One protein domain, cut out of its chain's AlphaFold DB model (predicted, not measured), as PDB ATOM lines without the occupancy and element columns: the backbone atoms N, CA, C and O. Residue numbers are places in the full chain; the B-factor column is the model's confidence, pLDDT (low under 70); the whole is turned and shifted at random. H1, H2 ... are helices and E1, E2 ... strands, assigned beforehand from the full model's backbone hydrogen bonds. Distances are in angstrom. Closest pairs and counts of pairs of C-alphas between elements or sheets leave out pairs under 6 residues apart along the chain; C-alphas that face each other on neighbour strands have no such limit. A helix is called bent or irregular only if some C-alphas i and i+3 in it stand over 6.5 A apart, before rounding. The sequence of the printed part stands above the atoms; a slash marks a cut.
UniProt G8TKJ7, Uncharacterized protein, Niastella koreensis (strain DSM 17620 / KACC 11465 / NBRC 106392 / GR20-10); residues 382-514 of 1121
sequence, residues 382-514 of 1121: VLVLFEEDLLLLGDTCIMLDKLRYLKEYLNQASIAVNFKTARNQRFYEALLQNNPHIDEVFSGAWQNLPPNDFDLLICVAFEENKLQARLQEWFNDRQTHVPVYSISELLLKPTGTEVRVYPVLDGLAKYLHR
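AT A GLANCE: This is residues 382 to 514 of the 1121 residues of an uncharacterized protein of Niastella koreensis (strain DSM 17620 / KACC 11465 / NBRC 106392 / GR20-10) (UniProt G8TKJ7). A twisted sheet of five parallel strands runs through the middle, with H1 and H2 packed over one face, H1 beside E1 and E2, H2 over the edge strand E3. H3 grazes the sheet away from both; near the far edge strand E5 comes the short H4, and after a wide loop H5 packs across the last part of H1. The printed part has 133 residues, with five named helices and five named strands, in the order E1 H1 E2 H2 E3 E4 H3 E5 H4 H5; the sheet's order is E3 E2 E1 E4 E5. The class is mixed, helices and strands; the whole is compact and rounded, with a radius of gyration of the C-alphas of 14.1 A and spans of 40 by 31 by 30 A.

IN THESE COORDINATES: Find C-alpha 382 at (-12.601, 38.308, 20.076), where E1 begins; it runs to residue 386. H1, residues 393 to 409, starts at (6.289, 26.362, 10.605) and is 25.2 A long. Next come E2, residues 414 to 419, 16.8 A, and H2, residues 422 to 432, 15.0 A. Read on to E3, residues 440 to 443, E4, residues 456 to 460, and H3, residues 464 to 475, 16.1 A. Then come E5, residues 484 to 486, H4, residues 488 to 491, and H5, residues 506 to 512, ending at (-7.964, 38.231, 1.864).

HOW THE PARTS SIT: Start at the sheet: look for N 384 and O 416, 2.8 A, between E1 and E2, and N 385 and O 458, 2.8 A, between E1 and E4. E3 and E2 have N 442 and O 417, 2.8 A; E4 and E5 have N 459 and O 485, 2.8 A. The strand-helix-strand units, two parallel neighbour strands with a helix between, are E1, H1, E2; E2, H2, E3; and E4, H3, E5, each with a right-handed crossover. H1 and H2 on one face of the sheet make two layers. H2 runs along E3 at a height over the sheet of 8.5 A; it is irregular, with C-alphas 423 and 426 7.8 A apart. With residues 393 to 400 alone H1 touches H2, closest at the C-alphas of Leu 393 and Phe 427, 6.8 A, at a steep tilt of 59 degrees. With residues 402 to 409 alone it touches H5, closest at the C-alphas of Tyr 405 and Tyr 511, 6.2 A, at a steep tilt of 64 degrees, opposite ways. H3 and H4 only graze the sheet. In H3 every O i to N i+4 pair is within hydrogen-bond range; H1 has 8 of 13, H2 5 of 7, H5 1 of 3 but 4 of 4 O i to N i+3 pairs, and H4 is too short for an O i to N i+4 pair.

THE WHOLE: The two C-alphas farthest apart, those of Asp 477 and Arg 514, are 42.1 A apart. The printed part has no cut; its long links are E3 to E4 and H4 to H5. The mean pLDDT of the printed part is 80.4; look for values under 70 at residues 422, 476 to 480, 494 to 497, 506 to 507 and 509 to 514.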
ATOM      1  N   VAL A 382     -12.372  39.432  20.991       92.94
ATOM      2  CA  VAL A 382     -12.601  38.308  20.076       92.94
ATOM      3  C   VAL A 382     -11.637  37.189  20.436       92.94
ATOM      4  O   VAL A 382     -10.446  37.444  20.589       92.94
ATOM      5  N   LEU A 383     -12.125  35.953  20.531       92.94
ATOM      6  CA  LEU A 383     -11.283  34.773  20.712       92.94
ATOM      7  C   LEU A 383     -11.275  33.919  19.444       92.94
ATOM      8  O   LEU A 383     -12.312  33.416  19.014       92.94
ATOM      9  N   VAL A 384     -10.092  33.718  18.867       92.00
ATOM     10  CA  VAL A 384      -9.876  32.804  17.743       92.00
ATOM     11  C   VAL A 384      -9.430  31.444  18.277       92.00
ATOM     12  O   VAL A 384      -8.356  31.324  18.861       92.00
ATOM     13  N   LEU A 385     -10.252  30.415  18.080       90.50
ATOM     14  CA  LEU A 385     -10.027  29.041  18.524       90.50
ATOM     15  C   LEU A 385      -9.448  28.196  17.382       90.50
ATOM     16  O   LEU A 385     -10.171  27.808  16.459       90.50
ATOM     17  N   PHE A 386      -8.156  27.875  17.459       88.19
ATOM     18  CA  PHE A 386      -7.505  26.910  16.572       88.19
ATOM     19  C   PHE A 386      -7.623  25.499  17.148       88.19
ATOM     20  O   PHE A 386      -6.922  25.126  18.093       88.19
ATOM     21  N   GLU A 387      -8.511  24.703  16.553       85.94
ATOM     22  CA  GLU A 387      -8.729  23.297  16.905       85.94
ATOM     23  C   GLU A 387      -7.829  22.325  16.136       85.94
ATOM     24  O   GLU A 387      -7.705  21.162  16.531       85.94
ATOM     25  N   GLU A 388      -7.189  22.819  15.076       81.94
ATOM     26  CA  GLU A 388      -6.230  22.080  14.263       81.94
ATOM     27  C   GLU A 388      -4.791  22.428  14.632       81.94
ATOM     28  O   GLU A 388      -4.426  23.597  14.795       81.94
ATOM     29  N   ASP A 389      -3.946  21.400  14.696       75.75
ATOM     30  CA  ASP A 389      -2.509  21.585  14.845       75.75
ATOM     31  C   ASP A 389      -1.914  22.053  13.513       75.75
ATOM     32  O   ASP A 389      -1.851  21.304  12.536       75.75
ATOM     33  N   LEU A 390      -1.392  23.279  13.480       73.94
ATOM     34  CA  LEU A 390      -0.582  23.738  12.351       73.94
ATOM     35  C   LEU A 390       0.804  23.092  12.456       73.94
ATOM     36  O   LEU A 390       1.656  23.533  13.227       73.94
ATOM     37  N   LEU A 391       0.995  21.982  11.739       71.00
ATOM     38  CA  LEU A 391       2.154  21.095  11.896       71.00
ATOM     39  C   LEU A 391       3.462  21.675  11.339       71.00
ATOM     40  O   LEU A 391       4.540  21.322  11.820       71.00
ATOM     41  N   LEU A 392       3.381  22.534  10.321       80.44
ATOM     42  CA  LEU A 392       4.544  23.087   9.629       80.44
ATOM     43  C   LEU A 392       4.713  24.574   9.949       80.44
ATOM     44  O   LEU A 392       3.775  25.364   9.840       80.44
ATOM     45  N   LEU A 393       5.943  24.970  10.290       83.31
ATOM     46  CA  LEU A 393       6.289  26.362  10.605       83.31
ATOM     47  C   LEU A 393       5.990  27.317   9.435       83.31
ATOM     48  O   LEU A 393       5.521  28.428   9.657       83.31
ATOM     49  N   GLY A 394       6.232  26.881   8.193       82.50
ATOM     50  CA  GLY A 394       5.969  27.685   6.992       82.50
ATOM     51  C   GLY A 394       4.485  27.986   6.795       82.50
ATOM     52  O   GLY A 394       4.116  29.149   6.652       82.50
ATOM     53  N   ASP A 395       3.640  26.958   6.879       79.12
ATOM     54  CA  ASP A 395       2.185  27.105   6.769       79.12
ATOM     55  C   ASP A 395       1.644  27.969   7.907       79.12
ATOM     56  O   ASP A 395       0.878  28.896   7.668       79.12
ATOM     57  N   THR A 396       2.132  27.741   9.129       83.75
ATOM     58  CA  THR A 396       1.790  28.564  10.295       83.75
ATOM     59  C   THR A 396       2.111  30.038  10.044       83.75
ATOM     60  O   THR A 396       1.261  30.899  10.240       83.75
ATOM     61  N   CYS A 397       3.311  30.338   9.545       83.38
ATOM     62  CA  CYS A 397       3.746  31.699   9.236       83.38
ATOM     63  C   CYS A 397       2.866  32.371   8.161       83.38
ATOM     64  O   CYS A 397       2.555  33.556   8.250       83.38
ATOM     65  N   ILE A 398       2.410  31.614   7.158       79.69
ATOM     66  CA  ILE A 398       1.504  32.111   6.110       79.69
ATOM     67  C   ILE A 398       0.088  32.331   6.647       79.69
ATOM     68  O   ILE A 398      -0.556  33.321   6.307       79.69
ATOM     69  N   MET A 399      -0.404  31.411   7.470       79.69
ATOM     70  CA  MET A 399      -1.762  31.451   8.002       79.69
ATOM     71  C   MET A 399      -1.935  32.539   9.056       79.69
ATOM     72  O   MET A 399      -2.944  33.236   9.035       79.69
ATOM     73  N   LEU A 400      -0.959  32.730   9.944       80.94
ATOM     74  CA  LEU A 400      -1.040  33.750  10.991       80.94
ATOM     75  C   LEU A 400      -1.003  35.176  10.429       80.94
ATOM     76  O   LEU A 400      -1.637  36.059  11.000       80.94
ATOM     77  N   ASP A 401      -0.367  35.403   9.275       77.75
ATOM     78  CA  ASP A 401      -0.441  36.701   8.588       77.75
ATOM     79  C   ASP A 401      -1.884  37.075   8.211       77.75
ATOM     80  O   ASP A 401      -2.257  38.251   8.197       77.75
ATOM     81  N   LYS A 402      -2.744  36.071   7.983       81.31
ATOM     82  CA  LYS A 402      -4.150  36.314   7.661       81.31
ATOM     83  C   LYS A 402      -4.937  36.921   8.833       81.31
ATOM     84  O   LYS A 402      -5.968  37.550   8.606       81.31
ATOM     85  N   LEU A 403      -4.436  36.808  10.069       83.94
ATOM     86  CA  LEU A 403      -5.068  37.400  11.253       83.94
ATOM     87  C   LEU A 403      -4.992  38.934  11.267       83.94
ATOM     88  O   LEU A 403      -5.843  39.582  11.873       83.94
ATOM     89  N   ARG A 404      -4.046  39.539  10.537       84.62
ATOM     90  CA  ARG A 404      -4.032  40.994  10.320       84.62
ATOM     91  C   ARG A 404      -5.324  41.470   9.656       84.62
ATOM     92  O   ARG A 404      -5.950  42.409  10.140       84.62
ATOM     93  N   TYR A 405      -5.742  40.797   8.581       84.19
ATOM     94  CA  TYR A 405      -6.985  41.137   7.881       84.19
ATOM     95  C   TYR A 405      -8.200  40.932   8.776       84.19
ATOM     96  O   TYR A 405      -9.167  41.673   8.658       84.19
ATOM     97  N   LEU A 406      -8.141  39.966   9.696       85.81
ATOM     98  CA  LEU A 406      -9.192  39.770  10.682       85.81
ATOM     99  C   LEU A 406      -9.298  40.962  11.647       85.81
ATOM    100  O   LEU A 406     -10.406  41.433  11.884       85.81
ATOM    101  N   LYS A 407      -8.180  41.506  12.151       86.38
ATOM    102  CA  LYS A 407      -8.203  42.714  13.003       86.38
ATOM    103  C   LYS A 407      -8.727  43.940  12.264       86.38
ATOM    104  O   LYS A 407      -9.484  44.723  12.832       86.38
ATOM    105  N   GLU A 408      -8.356  44.096  10.995       82.06
ATOM    106  CA  GLU A 408      -8.894  45.158  10.136       82.06
ATOM    107  C   GLU A 408     -10.404  44.982   9.907       82.06
ATOM    108  O   GLU A 408     -11.168  45.925  10.108       82.06
ATOM    109  N   TYR A 409     -10.836  43.765   9.561       82.06
ATOM    110  CA  TYR A 409     -12.238  43.405   9.335       82.06
ATOM    111  C   TYR A 409     -13.108  43.645  10.577       82.06
ATOM    112  O   TYR A 409     -14.219  44.154  10.465       82.06
ATOM    113  N   LEU A 410     -12.582  43.345  11.767       84.31
ATOM    114  CA  LEU A 410     -13.262  43.534  13.051       84.31
ATOM    115  C   LEU A 410     -13.042  44.932  13.654       84.31
ATOM    116  O   LEU A 410     -13.210  45.116  14.857       84.31
ATOM    117  N   ASN A 411     -12.660  45.924  12.840       80.00
ATOM    118  CA  ASN A 411     -12.509  47.324  13.246       80.00
ATOM    119  C   ASN A 411     -11.617  47.517  14.492       80.00
ATOM    120  O   ASN A 411     -11.981  48.228  15.429       80.00
ATOM    121  N   GLN A 412     -10.442  46.879  14.497       78.56
ATOM    122  CA  GLN A 412      -9.449  46.961  15.577       78.56
ATOM    123  C   GLN A 412      -9.905  46.366  16.922       78.56
ATOM    124  O   GLN A 412      -9.397  46.768  17.970       78.56
ATOM    125  N   ALA A 413     -10.823  45.394  16.911       86.25
ATOM    126  CA  ALA A 413     -11.136  44.593  18.094       86.25
ATOM    127  C   ALA A 413      -9.866  43.986  18.727       86.25
ATOM    128  O   ALA A 413      -8.902  43.664  18.025       86.25
ATOM    129  N   SER A 414      -9.879  43.804  20.050       91.50
ATOM    130  CA  SER A 414      -8.836  43.061  20.757       91.50
ATOM    131  C   SER A 414      -8.960  41.583  20.396       91.50
ATOM    132  O   SER A 414     -10.014  40.978  20.609       91.50
ATOM    133  N   ILE A 415      -7.910  41.009  19.811       93.06
ATOM    134  CA  ILE A 415      -7.891  39.623  19.344       93.06
ATOM    135  C   ILE A 415      -7.033  38.791  20.283       93.06
ATOM    136  O   ILE A 415      -5.820  38.980  20.383       93.06
ATOM    137  N   ALA A 416      -7.672  37.811  20.908       92.19
ATOM    138  CA  ALA A 416      -7.016  36.703  21.567       92.19
ATOM    139  C   ALA A 416      -6.994  35.477  20.649       92.19
ATOM    140  O   ALA A 416      -7.964  35.205  19.940       92.19
ATOM    141  N   VAL A 417      -5.922  34.692  20.690       90.56
ATOM    142  CA  VAL A 417      -5.824  33.428  19.949       90.56
ATOM    143  C   VAL A 417      -5.566  32.291  20.918       90.56
ATOM    144  O   VAL A 417      -4.646  32.373  21.723       90.56
ATOM    145  N   ASN A 418      -6.339  31.214  20.831       89.75
ATOM    146  CA  ASN A 418      -6.078  29.976  21.553       89.75
ATOM    147  C   ASN A 418      -5.701  28.853  20.583       89.75
ATOM    148  O   ASN A 418      -6.385  28.631  19.584       89.75
ATOM    149  N   PHE A 419      -4.644  28.119  20.925       86.38
ATOM    150  CA  PHE A 419      -4.246  26.895  20.236       86.38
ATOM    151  C   PHE A 419      -4.502  25.677  21.124       86.38
ATOM    152  O   PHE A 419      -4.017  25.608  22.259       86.38
ATOM    153  N   LYS A 420      -5.214  24.684  20.580       80.31
ATOM    154  CA  LYS A 420      -5.648  23.475  21.295       80.31
ATOM    155  C   LYS A 420      -4.518  22.696  21.967       80.31
ATOM    156  O   LYS A 420      -4.710  22.187  23.073       80.31
ATOM    157  N   THR A 421      -3.362  22.549  21.314       74.31
ATOM    158  CA  THR A 421      -2.271  21.700  21.820       74.31
ATOM    159  C   THR A 421      -1.008  22.489  22.152       74.31
ATOM    160  O   THR A 421      -0.608  23.419  21.454       74.31
ATOM    161  N   ALA A 422      -0.312  22.049  23.204       66.38
ATOM    162  CA  ALA A 422       1.001  22.582  23.569       66.38
ATOM    163  C   ALA A 422       2.125  22.122  22.614       66.38
ATOM    164  O   ALA A 422       3.240  22.636  22.670       66.38
ATOM    165  N   ARG A 423       1.859  21.154  21.718       70.38
ATOM    166  CA  ARG A 423       2.890  20.494  20.896       70.38
ATOM    167  C   ARG A 423       3.660  21.482  20.015       70.38
ATOM    168  O   ARG A 423       4.873  21.338  19.864       70.38
ATOM    169  N   ASN A 424       2.964  22.487  19.485       74.12
ATOM    170  CA  ASN A 424       3.527  23.536  18.631       74.12
ATOM    171  C   ASN A 424       3.470  24.930  19.274       74.12
ATOM    172  O   ASN A 424       3.752  25.916  18.600       74.12
ATOM    173  N   GLN A 425       3.177  25.021  20.575       76.19
ATOM    174  CA  GLN A 425       3.066  26.289  21.308       76.19
ATOM    175  C   GLN A 425       4.286  27.191  21.100       76.19
ATOM    176  O   GLN A 425       4.141  28.356  20.749       76.19
ATOM    177  N   ARG A 426       5.489  26.614  21.183       75.69
ATOM    178  CA  ARG A 426       6.754  27.321  20.934       75.69
ATOM    179  C   ARG A 426       6.844  27.990  19.552       75.69
ATOM    180  O   ARG A 426       7.592  28.945  19.393       75.69
ATOM    181  N   PHE A 427       6.144  27.466  18.539       81.62
ATOM    182  CA  PHE A 427       6.093  28.078  17.208       81.62
ATOM    183  C   PHE A 427       5.166  29.286  17.220       81.62
ATOM    184  O   PHE A 427       5.548  30.347  16.738       81.62
ATOM    185  N   TYR A 428       3.975  29.138  17.797       83.38
ATOM    186  CA  TYR A 428       2.991  30.213  17.871       83.38
ATOM    187  C   TYR A 428       3.498  31.387  18.704       83.38
ATOM    188  O   TYR A 428       3.421  32.522  18.245       83.38
ATOM    189  N   GLU A 429       4.099  31.117  19.863       82.56
ATOM    190  CA  GLU A 429       4.710  32.144  20.712       82.56
ATOM    191  C   GLU A 429       5.810  32.900  19.960       82.56
ATOM    192  O   GLU A 429       5.768  34.123  19.888       82.56
ATOM    193  N   ALA A 430       6.737  32.190  19.305       86.69
ATOM    194  CA  ALA A 430       7.827  32.832  18.570       86.69
ATOM    195  C   ALA A 430       7.347  33.684  17.376       86.69
ATOM    196  O   ALA A 430       7.946  34.722  17.080       86.69
ATOM    197  N   LEU A 431       6.293  33.247  16.674       89.12
ATOM    198  CA  LEU A 431       5.751  33.939  15.499       89.12
ATOM    199  C   LEU A 431       4.835  35.118  15.858       89.12
ATOM    200  O   LEU A 431       4.798  36.099  15.117       89.12
ATOM    201  N   LEU A 432       4.076  35.014  16.952       88.50
ATOM    202  CA  LEU A 432       3.113  36.034  17.380       88.50
ATOM    203  C   LEU A 432       3.700  37.045  18.367       88.50
ATOM    204  O   LEU A 432       3.087  38.084  18.599       88.50
ATOM    205  N   GLN A 433       4.886  36.786  18.919       86.56
ATOM    206  CA  GLN A 433       5.590  37.752  19.754       86.56
ATOM    207  C   GLN A 433       5.786  39.078  19.009       86.56
ATOM    208  O   GLN A 433       6.254  39.108  17.869       86.56
ATOM    209  N   ASN A 434       5.414  40.176  19.674       87.25
ATOM    210  CA  ASN A 434       5.427  41.542  19.141       87.25
ATOM    211  C   ASN A 434       4.502  41.780  17.932       87.25
ATOM    212  O   ASN A 434       4.628  42.808  17.265       87.25
ATOM    213  N   ASN A 435       3.565  40.870  17.639       88.69
ATOM    214  CA  ASN A 435       2.591  41.075  16.575       88.69
ATOM    215  C   ASN A 435       1.537  42.112  17.019       88.69
ATOM    216  O   ASN A 435       0.746  41.820  17.912       88.69
ATOM    217  N   PRO A 436       1.454  43.296  16.386       86.94
ATOM    218  CA  PRO A 436       0.519  44.349  16.791       86.94
ATOM    219  C   PRO A 436      -0.953  43.979  16.534       86.94
ATOM    220  O   PRO A 436      -1.874  44.670  16.982       86.94
ATOM    221  N   HIS A 437      -1.197  42.899  15.789       88.44
ATOM    222  CA  HIS A 437      -2.536  42.446  15.445       88.44
ATOM    223  C   HIS A 437      -3.107  41.404  16.403       88.44
ATOM    224  O   HIS A 437      -4.270  41.048  16.254       88.44
ATOM    225  N   ILE A 438      -2.333  40.933  17.378       90.00
ATOM    226  CA  ILE A 438      -2.782  39.955  18.369       90.00
ATOM    227  C   ILE A 438      -2.462  40.501  19.750       90.00
ATOM    228  O   ILE A 438      -1.325  40.867  20.028       90.00
ATOM    229  N   ASP A 439      -3.476  40.573  20.600       89.88
ATOM    230  CA  ASP A 439      -3.373  41.184  21.921       89.88
ATOM    231  C   ASP A 439      -3.064  40.127  22.993       89.88
ATOM    232  O   ASP A 439      -2.312  40.394  23.927       89.88
ATOM    233  N   GLU A 440      -3.590  38.905  22.839       89.50
ATOM    234  CA  GLU A 440      -3.387  37.798  23.784       89.50
ATOM    235  C   GLU A 440      -3.191  36.459  23.044       89.50
ATOM    236  O   GLU A 440      -3.852  36.174  22.044       89.50
ATOM    237  N   VAL A 441      -2.293  35.601  23.542       87.31
ATOM    238  CA  VAL A 441      -2.089  34.238  23.021       87.31
ATOM    239  C   VAL A 441      -2.211  33.242  24.166       87.31
ATOM    240  O   VAL A 441      -1.530  33.356  25.182       87.31
ATOM    241  N   PHE A 442      -3.067  32.243  23.983       85.81
ATOM    242  CA  PHE A 442      -3.336  31.167  24.924       85.81
ATOM    243  C   PHE A 442      -2.954  29.816  24.321       85.81
ATOM    244  O   PHE A 442      -3.101  29.574  23.121       85.81
ATOM    245  N   SER A 443      -2.530  28.893  25.178       77.69
ATOM    246  CA  SER A 443      -2.207  27.520  24.805       77.69
ATOM    247  C   SER A 443      -2.905  26.524  25.728       77.69
ATOM    248  O   SER A 443      -3.048  26.744  26.932       77.69
ATOM    249  N   GLY A 444      -3.351  25.407  25.154       75.75
ATOM    250  CA  GLY A 444      -4.012  24.331  25.887       75.75
ATOM    251  C   GLY A 444      -5.532  24.486  25.972       75.75
ATOM    252  O   GLY A 444      -6.153  25.178  25.167       75.75
ATOM    253  N   ALA A 445      -6.128  23.787  26.942       77.31
ATOM    254  CA  ALA A 445      -7.572  23.665  27.124       77.31
ATOM    255  C   ALA A 445      -8.250  25.038  27.300       77.31
ATOM    256  O   ALA A 445      -8.198  25.632  28.380       77.31
ATOM    257  N   TRP A 446      -8.914  25.527  26.247       77.38
ATOM    258  CA  TRP A 446      -9.661  26.788  26.268       77.38
ATOM    259  C   TRP A 446     -10.829  26.782  27.263       77.38
ATOM    260  O   TRP A 446     -11.324  27.848  27.606       77.38
ATOM    261  N   GLN A 447     -11.216  25.619  27.804       77.69
ATOM    262  CA  GLN A 447     -12.195  25.504  28.892       77.69
ATOM    263  C   GLN A 447     -11.793  26.288  30.154       77.69
ATOM    264  O   GLN A 447     -12.654  26.620  30.965       77.69
ATOM    265  N   ASN A 448     -10.502  26.592  30.312       77.44
ATOM    266  CA  ASN A 448      -9.981  27.398  31.415       77.44
ATOM    267  C   ASN A 448     -10.125  28.912  31.186       77.44
ATOM    268  O   ASN A 448      -9.881  29.687  32.109       77.44
ATOM    269  N   LEU A 449     -10.484  29.343  29.974       83.12
ATOM    270  CA  LEU A 449     -10.754  30.745  29.677       83.12
ATOM    271  C   LEU A 449     -12.191  31.085  30.111       83.12
ATOM    272  O   LEU A 449     -13.078  30.240  29.972       83.12
ATOM    273  N   PRO A 450     -12.467  32.291  30.635       81.88
ATOM    274  CA  PRO A 450     -13.831  32.697  30.951       81.88
ATOM    275  C   PRO A 450     -14.567  33.053  29.645       81.88
ATOM    276  O   PRO A 450     -14.199  34.031  28.997       81.88
ATOM    277  N   PRO A 451     -15.620  32.320  29.232       74.81
ATOM    278  CA  PRO A 451     -16.326  32.605  27.977       74.81
ATOM    279  C   PRO A 451     -16.954  34.004  27.955       74.81
ATOM    280  O   PRO A 451     -17.079  34.610  26.898       74.81
ATOM    281  N   ASN A 452     -17.310  34.528  29.131       81.62
ATOM    282  CA  ASN A 452     -17.931  35.840  29.302       81.62
ATOM    283  C   ASN A 452     -16.970  37.019  29.067       81.62
ATOM    284  O   ASN A 452     -17.428  38.157  29.038       81.62
ATOM    285  N   ASP A 453     -15.668  36.765  28.912       88.06
ATOM    286  CA  ASP A 453     -14.686  37.812  28.620       88.06
ATOM    287  C   ASP A 453     -14.658  38.178  27.128       88.06
ATOM    288  O   ASP A 453     -14.012  39.156  26.749       88.06
ATOM    289  N   PHE A 454     -15.337  37.401  26.277       90.69
ATOM    290  CA  PHE A 454     -15.299  37.545  24.826       90.69
ATOM    291  C   PHE A 454     -16.688  37.836  24.259       90.69
ATOM    292  O   PHE A 454     -17.672  37.179  24.589       90.69
ATOM    293  N   ASP A 455     -16.749  38.799  23.343       89.75
ATOM    294  CA  ASP A 455     -17.972  39.176  22.631       89.75
ATOM    295  C   ASP A 455     -18.214  38.285  21.400       89.75
ATOM    296  O   ASP A 455     -19.311  38.266  20.841       89.75
ATOM    297  N   LEU A 456     -17.171  37.581  20.942       90.62
ATOM    298  CA  LEU A 456     -17.163  36.795  19.713       90.62
ATOM    299  C   LEU A 456     -16.166  35.640  19.781       90.62
ATOM    300  O   LEU A 456     -15.004  35.840  20.141       90.62
ATOM    301  N   LEU A 457     -16.597  34.466  19.321       91.62
ATOM    302  CA  LEU A 457     -15.720  33.333  19.043       91.62
ATOM    303  C   LEU A 457     -15.577  33.117  17.534       91.62
ATOM    304  O   LEU A 457     -16.561  33.117  16.792       91.62
ATOM    305  N   ILE A 458     -14.351  32.879  17.081       91.38
ATOM    306  CA  ILE A 458     -14.047  32.520  15.696       91.38
ATOM    307  C   ILE A 458     -13.303  31.192  15.695       91.38
ATOM    308  O   ILE A 458     -12.246  31.083  16.305       91.38
ATOM    309  N   CYS A 459     -13.818  30.177  15.013       90.62
ATOM    310  CA  CYS A 459     -13.215  28.855  14.985       90.62
ATOM    311  C   CYS A 459     -12.450  28.558  13.692       90.62
ATOM    312  O   CYS A 459     -12.841  28.957  12.589       90.62
ATOM    313  N   VAL A 460     -11.381  27.779  13.858       88.62
ATOM    314  CA  VAL A 460     -10.562  27.180  12.802       88.62
ATOM    315  C   VAL A 460     -10.473  25.676  13.086       88.62
ATOM    316  O   VAL A 460      -9.681  25.253  13.931       88.62
ATOM    317  N   ALA A 461     -11.330  24.876  12.442       86.62
ATOM    318  CA  ALA A 461     -11.504  23.439  12.702       86.62
ATOM    319  C   ALA A 461     -11.879  22.669  11.421       86.62
ATOM    320  O   ALA A 461     -12.581  23.218  10.577       86.62
ATOM    321  N   PHE A 462     -11.500  21.395  11.270       81.88
ATOM    322  CA  PHE A 462     -12.056  20.519  10.219       81.88
ATOM    323  C   PHE A 462     -13.409  19.902  10.619       81.88
ATOM    324  O   PHE A 462     -14.268  19.672   9.768       81.88
ATOM    325  N   GLU A 463     -13.614  19.658  11.916       84.31
ATOM    326  CA  GLU A 463     -14.808  19.011  12.482       84.31
ATOM    327  C   GLU A 463     -15.534  19.954  13.462       84.31
ATOM    328  O   GLU A 463     -15.446  19.820  14.690       84.31
ATOM    329  N   GLU A 464     -16.262  20.943  12.935       84.94
ATOM    330  CA  GLU A 464     -16.920  21.978  13.752       84.94
ATOM    331  C   GLU A 464     -18.032  21.420  14.647       84.94
ATOM    332  O   GLU A 464     -18.291  21.961  15.718       84.94
ATOM    333  N   ASN A 465     -18.637  20.290  14.278       84.25
ATOM    334  CA  ASN A 465     -19.613  19.572  15.102       84.25
ATOM    335  C   ASN A 465     -19.024  19.086  16.439       84.25
ATOM    336  O   ASN A 465     -19.671  19.191  17.481       84.25
ATOM    337  N   LYS A 466     -17.774  18.599  16.447       84.56
ATOM    338  CA  LYS A 466     -17.087  18.201  17.687       84.56
ATOM    339  C   LYS A 466     -16.696  19.409  18.529       84.56
ATOM    340  O   LYS A 466     -16.623  19.313  19.753       84.56
ATOM    341  N   LEU A 467     -16.400  20.543  17.892       84.88
ATOM    342  CA  LEU A 467     -16.212  21.808  18.601       84.88
ATOM    343  C   LEU A 467     -17.538  22.305  19.197       84.88
ATOM    344  O   LEU A 467     -17.550  22.738  20.340       84.88
ATOM    345  N   GLN A 468     -18.656  22.173  18.479       86.69
ATOM    346  CA  GLN A 468     -19.989  22.545  18.956       86.69
ATOM    347  C   GLN A 468     -20.419  21.786  20.205       86.69
ATOM    348  O   GLN A 468     -20.837  22.429  21.165       86.69
ATOM    349  N   ALA A 469     -20.246  20.463  20.238       84.19
ATOM    350  CA  ALA A 469     -20.546  19.674  21.434       84.19
ATOM    351  C   ALA A 469     -19.741  20.159  22.658       84.19
ATOM    352  O   ALA A 469     -20.292  20.344  23.739       84.19
ATOM    353  N   ARG A 470     -18.449  20.462  22.473       82.94
ATOM    354  CA  ARG A 470     -17.584  20.972  23.551       82.94
ATOM    355  C   ARG A 470     -17.930  22.398  23.972       82.94
ATOM    356  O   ARG A 470     -17.857  22.714  25.155       82.94
ATOM    357  N   LEU A 471     -18.286  23.271  23.030       84.62
ATOM    358  CA  LEU A 471     -18.721  24.632  23.349       84.62
ATOM    359  C   LEU A 471     -20.046  24.609  24.123       84.62
ATOM    360  O   LEU A 471     -20.191  25.361  25.079       84.62
ATOM    361  N   GLN A 472     -20.972  23.703  23.792       83.75
ATOM    362  CA  GLN A 472     -22.210  23.501  24.555       83.75
ATOM    363  C   GLN A 472     -21.936  23.090  26.010       83.75
ATOM    364  O   GLN A 472     -22.547  23.650  26.918       83.75
ATOM    365  N   GLU A 473     -20.978  22.186  26.244       81.06
ATOM    366  CA  GLU A 473     -20.523  21.830  27.600       81.06
ATOM    367  C   GLU A 473     -19.869  23.018  28.329       81.06
ATOM    368  O   GLU A 473     -20.069  23.206  29.529       81.06
ATOM    369  N   TRP A 474     -19.111  23.859  27.616       81.44
ATOM    370  CA  TRP A 474     -18.454  25.038  28.193       81.44
ATOM    371  C   TRP A 474     -19.438  26.140  28.603       81.44
ATOM    372  O   TRP A 474     -19.210  26.826  29.599       81.44
ATOM    373  N   PHE A 475     -20.559  26.282  27.889       79.44
ATOM    374  CA  PHE A 475     -21.597  27.266  28.206       79.44
ATOM    375  C   PHE A 475     -22.564  26.838  29.331       79.44
ATOM    376  O   PHE A 475     -23.323  27.693  29.784       79.44
ATOM    377  N   ASN A 476     -22.536  25.571  29.784       67.19
ATOM    378  CA  ASN A 476     -23.372  24.950  30.836       67.19
ATOM    379  C   ASN A 476     -24.439  25.868  31.487       67.19
ATOM    380  O   ASN A 476     -24.146  26.615  32.421       67.19
ATOM    381  N   ASP A 477     -25.679  25.770  30.990       54.09
ATOM    382  CA  ASP A 477     -26.931  26.391  31.481       54.09
ATOM    383  C   ASP A 477     -26.926  27.925  31.692       54.09
ATOM    384  O   ASP A 477     -27.860  28.503  32.253       54.09
ATOM    385  N   ARG A 478     -25.891  28.636  31.222       55.31
ATOM    386  CA  ARG A 478     -25.835  30.103  31.271       55.31
ATOM    387  C   ARG A 478     -26.551  30.680  30.048       55.31
ATOM    388  O   ARG A 478     -26.161  30.429  28.915       55.31
ATOM    389  N   GLN A 479     -27.574  31.506  30.285       54.59
ATOM    390  CA  GLN A 479     -28.419  32.166  29.268       54.59
ATOM    391  C   GLN A 479     -27.679  33.118  28.298       54.59
ATOM    392  O   GLN A 479     -28.311  33.745  27.450       54.59
ATOM    393  N   THR A 480     -26.359  33.265  28.404       55.69
ATOM    394  CA  THR A 480     -25.549  34.129  27.539       55.69
ATOM    395  C   THR A 480     -24.895  33.309  26.429       55.69
ATOM    396  O   THR A 480     -23.861  32.676  26.638       55.69
ATOM    397  N   HIS A 481     -25.492  33.330  25.237       70.12
ATOM    398  CA  HIS A 481     -24.903  32.744  24.032       70.12
ATOM    399  C   HIS A 481     -23.923  33.730  23.383       70.12
ATOM    400  O   HIS A 481     -24.345  34.749  22.835       70.12
ATOM    401  N   VAL A 482     -22.623  33.422  23.427       83.81
ATOM    402  CA  VAL A 482     -21.604  34.148  22.651       83.81
ATOM    403  C   VAL A 482     -21.694  33.690  21.187       83.81
ATOM    404  O   VAL A 482     -21.711  32.479  20.940       83.81
ATOM    405  N   PRO A 483     -21.773  34.605  20.205       87.44
ATOM    406  CA  PRO A 483     -21.824  34.233  18.795       87.44
ATOM    407  C   PRO A 483     -20.535  33.525  18.347       87.44
ATOM    408  O   PRO A 483     -19.435  33.905  18.751       87.44
ATOM    409  N   VAL A 484     -20.679  32.514  17.483       88.00
ATOM    410  CA  VAL A 484     -19.571  31.696  16.961       88.00
ATOM    411  C   VAL A 484     -19.589  31.692  15.434       88.00
ATOM    412  O   VAL A 484     -20.627  31.402  14.837       88.00
ATOM    413  N   TYR A 485     -18.446  31.991  14.816       89.75
ATOM    414  CA  TYR A 485     -18.248  32.005  13.361       89.75
ATOM    415  C   TYR A 485     -17.079  31.128  12.944       89.75
ATOM    416  O   TYR A 485     -16.169  30.895  13.733       89.75
ATOM    417  N   SER A 486     -17.056  30.710  11.682       87.81
ATOM    418  CA  SER A 486     -15.938  29.977  11.093       87.81
ATOM    419  C   SER A 486     -15.144  30.836  10.110       87.81
ATOM    420  O   SER A 486     -15.705  31.567   9.291       87.81
ATOM    421  N   ILE A 487     -13.817  30.710  10.161       88.31
ATOM    422  CA  ILE A 487     -12.902  31.143   9.085       88.31
ATOM    423  C   ILE A 487     -12.102  29.962   8.535       88.31
ATOM    424  O   ILE A 487     -11.072  30.140   7.884       88.31
ATOM    425  N   SER A 488     -12.558  28.741   8.812       86.44
ATOM    426  CA  SER A 488     -11.833  27.517   8.484       86.44
ATOM    427  C   SER A 488     -11.549  27.401   6.989       86.44
ATOM    428  O   SER A 488     -10.424  27.094   6.623       86.44
ATOM    429  N   GLU A 489     -12.501  27.748   6.120       79.75
ATOM    430  CA  GLU A 489     -12.332  27.708   4.654       79.75
ATOM    431  C   GLU A 489     -11.297  28.714   4.129       79.75
ATOM    432  O   GLU A 489     -10.728  28.551   3.052       79.75
ATOM    433  N   LEU A 490     -11.026  29.764   4.905       76.56
ATOM    434  CA  LEU A 490     -10.069  30.806   4.549       76.56
ATOM    435  C   LEU A 490      -8.641  30.439   4.966       76.56
ATOM    436  O   LEU A 490      -7.674  31.006   4.444       76.56
ATOM    437  N   LEU A 491      -8.500  29.520   5.923       75.25
ATOM    438  CA  LEU A 491      -7.244  29.186   6.589       75.25
ATOM    439  C   LEU A 491      -6.782  27.749   6.314       75.25
ATOM    440  O   LEU A 491      -5.595  27.539   6.074       75.25
ATOM    441  N   LEU A 492      -7.691  26.780   6.321       77.31
ATOM    442  CA  LEU A 492      -7.404  25.356   6.176       77.31
ATOM    443  C   LEU A 492      -7.605  24.891   4.728       77.31
ATOM    444  O   LEU A 492      -8.455  25.402   4.004       77.31
ATOM    445  N   LYS A 493      -6.808  23.906   4.297       70.38
ATOM    446  CA  LYS A 493      -6.989  23.258   2.990       70.38
ATOM    447  C   LYS A 493      -8.099  22.204   3.071       70.38
ATOM    448  O   LYS A 493      -8.015  21.384   3.983       70.38
ATOM    449  N   PRO A 494      -9.030  22.146   2.098       69.25
ATOM    450  CA  PRO A 494     -10.095  21.149   2.069       69.25
ATOM    451  C   PRO A 494      -9.569  19.714   2.164       69.25
ATOM    452  O   PRO A 494      -8.795  19.292   1.304       69.25
ATOM    453  N   THR A 495     -10.000  18.944   3.166       65.94
ATOM    454  CA  THR A 495      -9.628  17.514   3.302       65.94
ATOM    455  C   THR A 495     -10.693  16.548   2.779       65.94
ATOM    456  O   THR A 495     -10.466  15.340   2.728       65.94
ATOM    457  N   GLY A 496     -11.860  17.060   2.371       64.69
ATOM    458  CA  GLY A 496     -12.984  16.262   1.866       64.69
ATOM    459  C   GLY A 496     -13.824  15.569   2.949       64.69
ATOM    460  O   GLY A 496     -14.870  15.013   2.627       64.69
ATOM    461  N   THR A 497     -13.418  15.630   4.223       62.28
ATOM    462  CA  THR A 497     -14.142  15.059   5.380       62.28
ATOM    463  C   THR A 497     -14.689  16.128   6.330       62.28
ATOM    464  O   THR A 497     -14.935  15.861   7.503       62.28
ATOM    465  N   GLU A 498     -14.819  17.363   5.853       75.25
ATOM    466  CA  GLU A 498     -15.094  18.530   6.692       75.25
ATOM    467  C   GLU A 498     -16.573  18.619   7.075       75.25
ATOM    468  O   GLU A 498     -17.456  18.474   6.229       75.25
ATOM    469  N   VAL A 499     -16.847  18.895   8.352       72.75
ATOM    470  CA  VAL A 499     -18.205  19.141   8.853       72.75
ATOM    471  C   VAL A 499     -18.279  20.586   9.326       72.75
ATOM    472  O   VAL A 499     -17.669  20.938  10.336       72.75
ATOM    473  N   ARG A 500     -19.028  21.408   8.585       79.12
ATOM    474  CA  ARG A 500     -19.280  22.827   8.875       79.12
ATOM    475  C   ARG A 500     -20.593  22.974   9.629       79.12
ATOM    476  O   ARG A 500     -21.607  22.419   9.210       79.12
ATOM    477  N   VAL A 501     -20.569  23.699  10.742       82.25
ATOM    478  CA  VAL A 501     -21.753  23.925  11.585       82.25
ATOM    479  C   VAL A 501     -21.940  25.404  11.920       82.25
ATOM    480  O   VAL A 501     -23.063  25.823  12.199       82.25
ATOM    481  N   TYR A 502     -20.878  26.209  11.850       83.56
ATOM    482  CA  TYR A 502     -20.936  27.647  12.103       83.56
ATOM    483  C   TYR A 502     -21.003  28.462  10.805       83.56
ATOM    484  O   TYR A 502     -20.451  28.041   9.786       83.56
ATOM    485  N   PRO A 503     -21.648  29.643  10.823       84.31
ATOM    486  CA  PRO A 503     -21.652  30.550   9.680       84.31
ATOM    487  C   PRO A 503     -20.232  31.030   9.342       84.31
ATOM    488  O   PRO A 503     -19.432  31.318  10.237       84.31
ATOM    489  N   VAL A 504     -19.925  31.139   8.048       80.88
ATOM    490  CA  VAL A 504     -18.639  31.651   7.550       80.88
ATOM    491  C   VAL A 504     -18.623  33.182   7.614       80.88
ATOM    492  O   VAL A 504     -19.637  33.839   7.375       80.88
ATOM    493  N   LEU A 505     -17.469  33.777   7.931       79.19
ATOM    494  CA  LEU A 505     -17.264  35.225   7.785       79.19
ATOM    495  C   LEU A 505     -17.032  35.602   6.314       79.19
ATOM    496  O   LEU A 505     -15.922  35.958   5.917       79.19
ATOM    497  N   ASP A 506     -18.086  35.557   5.499       65.94
ATOM    498  CA  ASP A 506     -18.019  35.791   4.046       65.94
ATOM    499  C   ASP A 506     -17.423  37.161   3.672       65.94
ATOM    500  O   ASP A 506     -16.755  37.317   2.645       65.94
ATOM    501  N   GLY A 507     -17.602  38.172   4.531       67.88
ATOM    502  CA  GLY A 507     -17.005  39.498   4.356       67.88
ATOM    503  C   GLY A 507     -15.472  39.507   4.434       67.88
ATOM    504  O   GLY A 507     -14.837  40.334   3.776       67.88
ATOM    505  N   LEU A 508     -14.863  38.569   5.172       72.88
ATOM    506  CA  LEU A 508     -13.409  38.472   5.346       72.88
ATOM    507  C   LEU A 508     -12.703  38.008   4.062       72.88
ATOM    508  O   LEU A 508     -11.578  38.433   3.792       72.88
ATOM    509  N   ALA A 509     -13.370  37.204   3.224       68.12
ATOM    510  CA  ALA A 509     -12.819  36.745   1.947       68.12
ATOM    511  C   ALA A 509     -12.412  37.925   1.043       68.12
ATOM    512  O   ALA A 509     -11.330  37.921   0.458       68.12
ATOM    513  N   LYS A 510     -13.221  38.996   1.012       64.31
ATOM    514  CA  LYS A 510     -12.930  40.220   0.240       64.31
ATOM    515  C   LYS A 510     -11.637  40.919   0.684       64.31
ATOM    516  O   LYS A 510     -10.947  41.488  -0.157       64.31
ATOM    517  N   TYR A 511     -11.288  40.851   1.970       61.81
ATOM    518  CA  TYR A 511     -10.035  41.406   2.500       61.81
ATOM    519  C   TYR A 511      -8.834  40.524   2.153       61.81
ATOM    520  O   TYR A 511      -7.778  41.035   1.787       61.81
ATOM    521  N   LEU A 512      -9.010  39.202   2.198       63.62
ATOM    522  CA  LEU A 512      -7.964  38.231   1.864       63.62
ATOM    523  C   LEU A 512      -7.590  38.229   0.373       63.62
ATOM    524  O   LEU A 512      -6.486  37.815   0.026       63.62
ATOM    525  N   HIS A 513      -8.468  38.728  -0.503       60.25
ATOM    526  CA  HIS A 513      -8.191  38.916  -1.931       60.25
ATOM    527  C   HIS A 513      -7.324  40.145  -2.260       60.25
ATOM    528  O   HIS A 513      -7.003  40.342  -3.429       60.25
ATOM    529  N   ARG A 514      -6.924  40.961  -1.272       56.88
ATOM    530  CA  ARG A 514      -5.940  42.045  -1.444       56.88
ATOM    531  C   ARG A 514      -4.561  41.542  -0.994       56.88
ATOM    532  O   ARG A 514      -4.224  41.704   0.180       56.88
TER     533      ARG A 514